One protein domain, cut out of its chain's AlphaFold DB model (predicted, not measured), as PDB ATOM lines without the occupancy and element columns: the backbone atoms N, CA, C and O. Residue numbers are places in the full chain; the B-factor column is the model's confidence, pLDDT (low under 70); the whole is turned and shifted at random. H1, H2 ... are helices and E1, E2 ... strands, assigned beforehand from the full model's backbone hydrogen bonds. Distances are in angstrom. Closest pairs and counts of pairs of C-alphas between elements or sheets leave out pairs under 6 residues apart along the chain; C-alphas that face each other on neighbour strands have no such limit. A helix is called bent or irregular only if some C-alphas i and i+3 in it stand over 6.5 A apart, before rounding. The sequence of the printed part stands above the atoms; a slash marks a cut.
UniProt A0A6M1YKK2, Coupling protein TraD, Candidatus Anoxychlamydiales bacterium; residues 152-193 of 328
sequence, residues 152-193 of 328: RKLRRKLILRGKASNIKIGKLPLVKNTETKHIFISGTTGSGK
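This is residues 152 to 193 of the 328 residues of the protein "Coupling protein TraD" of Candidatus Anoxychlamydiales bacterium (UniProt A0A6M1YKK2). A small head, made of the helix H1 packed on a short two-strand hairpin of E1 and E2, is followed by a long tail, residues 176 to 193, which runs away from the head and folds back at its far end. H1 sits mainly beside E2, and residues 186 to 192 of the tail stick out free. There are 42 residues printed, with one named helix and two named strands in the order H1, E1, E2; the sheet has the order E1 - E2 and is antiparallel. The class is mixed, helices and strands, though under half of the printed residues, 19 of 42, are in named elements. The whole is loose, with a radius of gyration of the C-alphas of 12.0 A, and its outline is flat, spanning 36 by 24 by 12 A.

Start with H1, residues 152 to 160, where every O i to N i+4 pair is within hydrogen-bond range. A tight link of 3 residues leads from it to E1, residues 164 to 169, and a tight link of 2 residues leads on to E2, residues 172 to 175. E1 and E2 are a hairpin of antiparallel neighbours, with 127 degrees between their N-to-C directions. Look across the pair for N 165 and O 174, 2.9 A apart, and N 172 and O 169, 3.1 A apart, both within hydrogen-bond range. The C-alphas of Lys 168 and Pro 173 face each other at 4.0 A. Now go back to H1: its closest C-alphas to E2 are those of Arg 155 and Leu 172, 5.7 A apart, with 6 pairs of C-alphas within 8 A. Towards E1 there are 2 such pairs, the closest being the C-alphas of Leu 158 and Ala 164, 4.9 A apart.

Find C-alpha 152 at (19.671, 18.962, -2.858); from there H1 runs to C-alpha 160, 12.2 A away, and it is not bent. E1 begins at C-alpha 164, at (13.361, 9.124, 1.961), and ends 11.7 A away at C-alpha 169. E2 runs 9.4 A from C-alpha 172 to C-alpha 175, at (9.039, 9.523, -1.274).

From residue 176 read on to 193: these 18 residues hold no named element, and their C-alphas lie 9 to 22 A from the mean of all C-alphas. Within them residues 186 to 192 stand free. The two C-alphas farthest apart are those of Leu 160 and Thr 189, at 36.3 A. The printed part has no cut, and neither of the two links between named elements is long. The mean pLDDT of the printed part is 95.2, and no printed residue is under 70.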
ATOM      1  N   ARG A 152      18.912  19.001  -4.123       96.38
ATOM      2  CA  ARG A 152      19.671  18.962  -2.858       96.38
ATOM      3  C   ARG A 152      18.803  19.339  -1.655       96.38
ATOM      4  O   ARG A 152      18.853  18.664  -0.628       96.38
ATOM      5  N   LYS A 153      18.012  20.413  -1.776       95.81
ATOM      6  CA  LYS A 153      17.103  20.870  -0.713       95.81
ATOM      7  C   LYS A 153      15.980  19.857  -0.495       95.81
ATOM      8  O   LYS A 153      15.686  19.530   0.652       95.81
ATOM      9  N   LEU A 154      15.407  19.327  -1.579       95.62
ATOM     10  CA  LEU A 154      14.359  18.310  -1.502       95.62
ATOM     11  C   LEU A 154      14.870  17.021  -0.850       95.62
ATOM     12  O   LEU A 154      14.267  16.556   0.111       95.62
ATOM     13  N   ARG A 155      16.031  16.508  -1.280       96.69
ATOM     14  CA  ARG A 155      16.681  15.335  -0.676       96.69
ATOM     15  C   ARG A 155      16.895  15.513   0.826       96.69
ATOM     16  O   ARG A 155      16.493  14.649   1.595       96.69
ATOM     17  N   ARG A 156      17.498  16.633   1.253       97.06
ATOM     18  CA  ARG A 156      17.707  16.921   2.685       97.06
ATOM     19  C   ARG A 156      16.387  16.914   3.448       97.06
ATOM     20  O   ARG A 156      16.303  16.305   4.504       97.06
ATOM     21  N   LYS A 157      15.345  17.538   2.895       96.00
ATOM     22  CA  LYS A 157      14.018  17.590   3.518       96.00
ATOM     23  C   LYS A 157      13.357  16.213   3.622       96.00
ATOM     24  O   LYS A 157      12.700  15.954   4.622       96.00
ATOM     25  N   LEU A 158      13.524  15.343   2.622       96.94
ATOM     26  CA  LEU A 158      13.027  13.963   2.670       96.94
ATOM     27  C   LEU A 158      13.735  13.154   3.760       96.94
ATOM     28  O   LEU A 158      13.059  12.494   4.543       96.94
ATOM     29  N   ILE A 159      15.065  13.263   3.849       96.56
ATOM     30  CA  ILE A 159      15.872  12.573   4.869       96.56
ATOM     31  C   ILE A 159      15.502  13.059   6.273       96.56
ATOM     32  O   ILE A 159      15.138  12.250   7.116       96.56
ATOM     33  N   LEU A 160      15.504  14.378   6.505       97.31
ATOM     34  CA  LEU A 160      15.181  14.972   7.811       97.31
ATOM     35  C   LEU A 160      13.767  14.635   8.297       97.31
ATOM     36  O   LEU A 160      13.506  14.651   9.492       97.31
ATOM     37  N   ARG A 161      12.841  14.351   7.376       97.00
ATOM     38  CA  ARG A 161      11.462  13.968   7.701       97.00
ATOM     39  C   ARG A 161      11.251  12.455   7.784       97.00
ATOM     40  O   ARG A 161      10.104  12.038   7.901       97.00
ATOM     41  N   GLY A 162      12.295  11.636   7.629       96.62
ATOM     42  CA  GLY A 162      12.165  10.175   7.578       96.62
ATOM     43  C   GLY A 162      11.335   9.663   6.389       96.62
ATOM     44  O   GLY A 162      10.797   8.560   6.432       96.62
ATOM     45  N   LYS A 163      11.196  10.468   5.324       97.19
ATOM     46  CA  LYS A 163      10.379  10.172   4.131       97.19
ATOM     47  C   LYS A 163      11.208   9.800   2.901       97.19
ATOM     48  O   LYS A 163      10.663   9.754   1.802       97.19
ATOM     49  N   ALA A 164      12.511   9.583   3.053       97.19
ATOM     50  CA  ALA A 164      13.361   9.124   1.961       97.19
ATOM     51  C   ALA A 164      13.155   7.619   1.726       97.19
ATOM     52  O   ALA A 164      13.286   6.833   2.661       97.19
ATOM     53  N   SER A 165      12.830   7.238   0.492       96.00
ATOM     54  CA  SER A 165      12.802   5.839   0.055       96.00
ATOM     55  C   SER A 165      14.218   5.303  -0.198       96.00
ATOM     56  O   SER A 165      15.165   6.068  -0.424       96.00
ATOM     57  N   ASN A 166      14.338   3.975  -0.208       94.25
ATOM     58  CA  ASN A 166      15.541   3.266  -0.643       94.25
ATOM     59  C   ASN A 166      15.728   3.352  -2.168       94.25
ATOM     60  O   ASN A 166      16.863   3.316  -2.639       94.25
ATOM     61  N   ILE A 167      14.635   3.542  -2.915       95.75
ATOM     62  CA  ILE A 167      14.635   3.725  -4.371       95.75
ATOM     63  C   ILE A 167      14.853   5.204  -4.712       95.75
ATOM     64  O   ILE A 167      14.274   6.106  -4.096       95.75
ATOM     65  N   LYS A 168      15.700   5.467  -5.709       95.62
ATOM     66  CA  LYS A 168      16.141   6.806  -6.116       95.62
ATOM     67  C   LYS A 168      16.019   6.991  -7.625       95.62
ATOM     68  O   LYS A 168      16.263   6.067  -8.392       95.62
ATOM     69  N   ILE A 169      15.743   8.221  -8.050       93.75
ATOM     70  CA  ILE A 169      15.932   8.662  -9.438       93.75
ATOM     71  C   ILE A 169      17.164   9.570  -9.456       93.75
ATOM     72  O   ILE A 169      17.180  10.661  -8.873       93.75
ATOM     73  N   GLY A 170      18.250   9.081 -10.058       91.75
ATOM     74  CA  GLY A 170      19.567   9.706  -9.954       91.75
ATOM     75  C   GLY A 170      20.015   9.833  -8.492       91.75
ATOM     76  O   GLY A 170      20.163   8.846  -7.778       91.75
ATOM     77  N   LYS A 171      20.226  11.069  -8.019       93.19
ATOM     78  CA  LYS A 171      20.661  11.354  -6.633       93.19
ATOM     79  C   LYS A 171      19.503  11.646  -5.670       93.19
ATOM     80  O   LYS A 171      19.759  11.906  -4.491       93.19
ATOM     81  N   LEU A 172      18.260  11.665  -6.150       96.12
ATOM     82  CA  LEU A 172      17.083  12.033  -5.366       96.12
ATOM     83  C   LEU A 172      16.315  10.767  -4.948       96.12
ATOM     84  O   LEU A 172      15.850  10.047  -5.828       96.12
ATOM     85  N   PRO A 173      16.162  10.481  -3.641       96.81
ATOM     86  CA  PRO A 173      15.269   9.416  -3.201       96.81
ATOM     87  C   PRO A 173      13.821   9.746  -3.542       96.81
ATOM     88  O   PRO A 173      13.404  10.903  -3.443       96.81
ATOM     89  N   LEU A 174      13.062   8.712  -3.899       96.12
ATOM     90  CA  LEU A 174      11.612   8.800  -3.963       96.12
ATOM     91  C   LEU A 174      11.043   9.076  -2.569       96.12
ATOM     92  O   LEU A 174      11.720   8.940  -1.541       96.12
ATOM     93  N   VAL A 175       9.774   9.466  -2.533       96.31
ATOM     94  CA  VAL A 175       9.039   9.523  -1.274       96.31
ATOM     95  C   VAL A 175       8.775   8.088  -0.826       96.31
ATOM     96  O   VAL A 175       8.351   7.252  -1.618       96.31
ATOM     97  N   LYS A 176       9.048   7.793   0.442       95.81
ATOM     98  CA  LYS A 176       8.823   6.470   1.031       95.81
ATOM     99  C   LYS A 176       7.393   5.975   0.746       95.81
ATOM    100  O   LYS A 176       6.447   6.745   0.926       95.81
ATOM    101  N   ASN A 177       7.258   4.714   0.329       93.69
ATOM    102  CA  ASN A 177       5.997   4.031   0.012       93.69
ATOM    103  C   ASN A 177       5.215   4.638  -1.171       93.69
ATOM    104  O   ASN A 177       3.992   4.508  -1.238       93.69
ATOM    105  N   THR A 178       5.880   5.358  -2.077       95.19
ATOM    106  CA  THR A 178       5.234   5.851  -3.313       95.19
ATOM    107  C   THR A 178       5.529   4.985  -4.525       95.19
ATOM    108  O   THR A 178       4.829   5.092  -5.523       95.19
ATOM    109  N   GLU A 179       6.493   4.076  -4.423       90.44
ATOM    110  CA  GLU A 179       6.808   3.082  -5.446       90.44
ATOM    111  C   GLU A 179       5.613   2.174  -5.792       90.44
ATOM    112  O   GLU A 179       5.478   1.757  -6.937       90.44
ATOM    113  N   THR A 180       4.695   1.943  -4.847       92.00
ATOM    114  CA  THR A 180       3.455   1.175  -5.056       92.00
ATOM    115  C   THR A 180       2.330   1.983  -5.702       92.00
ATOM    116  O   THR A 180       1.285   1.429  -6.017       92.00
ATOM    117  N   LYS A 181       2.523   3.291  -5.914       95.44
ATOM    118  CA  LYS A 181       1.530   4.195  -6.524       95.44
ATOM    119  C   LYS A 181       1.753   4.407  -8.021       95.44
ATOM    120  O   LYS A 181       1.179   5.329  -8.594       95.44
ATOM    121  N   HIS A 182       2.581   3.558  -8.627       94.31
ATOM    122  CA  HIS A 182       3.058   3.650 -10.003       94.31
ATOM    123  C   HIS A 182       3.936   4.886 -10.268       94.31
ATOM    124  O   HIS A 182       3.902   5.896  -9.566       94.31
ATOM    125  N   ILE A 183       4.775   4.787 -11.299       93.25
ATOM    126  CA  ILE A 183       5.646   5.874 -11.750       93.25
ATOM    127  C   ILE A 183       5.400   6.064 -13.241       93.25
ATOM    128  O   ILE A 183       5.616   5.148 -14.029       93.25
ATOM    129  N   PHE A 184       4.987   7.270 -13.622       94.94
ATOM    130  CA  PHE A 184       4.863   7.658 -15.022       94.94
ATOM    131  C   PHE A 184       6.110   8.433 -15.460       94.94
ATOM    132  O   PHE A 184       6.407   9.500 -14.920       94.94
ATOM    133  N   ILE A 185       6.853   7.888 -16.427       94.44
ATOM    134  CA  ILE A 185       8.060   8.509 -16.988       94.44
ATOM    135  C   ILE A 185       7.746   8.960 -18.415       94.44
ATOM    136  O   ILE A 185       7.540   8.133 -19.297       94.44
ATOM    137  N   SER A 186       7.759  10.273 -18.644       95.69
ATOM    138  CA  SER A 186       7.496  10.877 -19.954       95.69
ATOM    139  C   SER A 186       8.715  11.633 -20.483       95.69
ATOM    140  O   SER A 186       9.507  12.183 -19.716       95.69
ATOM    141  N   GLY A 187       8.878  11.643 -21.805       95.00
ATOM    142  CA  GLY A 187       9.940  12.363 -22.503       95.00
ATOM    143  C   GLY A 187      10.050  11.957 -23.972       95.00
ATOM    144  O   GLY A 187       9.562  10.897 -24.367       95.00
ATOM    145  N   THR A 188      10.711  12.778 -24.784       96.19
ATOM    146  CA  THR A 188      10.953  12.521 -26.213       96.19
ATOM    147  C   THR A 188      11.946  11.375 -26.441       96.19
ATOM    148  O   THR A 188      12.591  10.872 -25.514       96.19
ATOM    149  N   THR A 189      12.066  10.899 -27.679       93.94
ATOM    150  CA  THR A 189      13.142   9.971 -28.063       93.94
ATOM    151  C   THR A 189      14.502  10.606 -27.758       93.94
ATOM    152  O   THR A 189      14.693  11.799 -27.970       93.94
ATOM    153  N   GLY A 190      15.423   9.837 -27.175       93.31
ATOM    154  CA  GLY A 190      16.732  10.347 -26.746       93.31
ATOM    155  C   GLY A 190      16.752  11.092 -25.402       93.31
ATOM    156  O   GLY A 190      17.830  11.399 -24.907       93.31
ATOM    157  N   SER A 191      15.612  11.312 -24.729       95.31
ATOM    158  CA  SER A 191      15.573  12.028 -23.436       95.31
ATOM    159  C   SER A 191      16.110  11.230 -22.233       95.31
ATOM    160  O   SER A 191      16.072  11.711 -21.101       95.31
ATOM    161  N   GLY A 192      16.568   9.991 -22.448       93.69
ATOM    162  CA  GLY A 192      17.138   9.138 -21.401       93.69
ATOM    163  C   GLY A 192      16.134   8.290 -20.610       93.69
ATOM    164  O   GLY A 192      16.476   7.822 -19.526       93.69
ATOM    165  N   LYS A 193      14.919   8.042 -21.128       94.62
ATOM    166  CA  LYS A 193      13.922   7.156 -20.478       94.62
ATOM    167  C   LYS A 193      14.487   5.761 -20.177       94.62
ATOM    168  O   LYS A 193      14.407   5.310 -19.039       94.62
TER     169      LYS A 193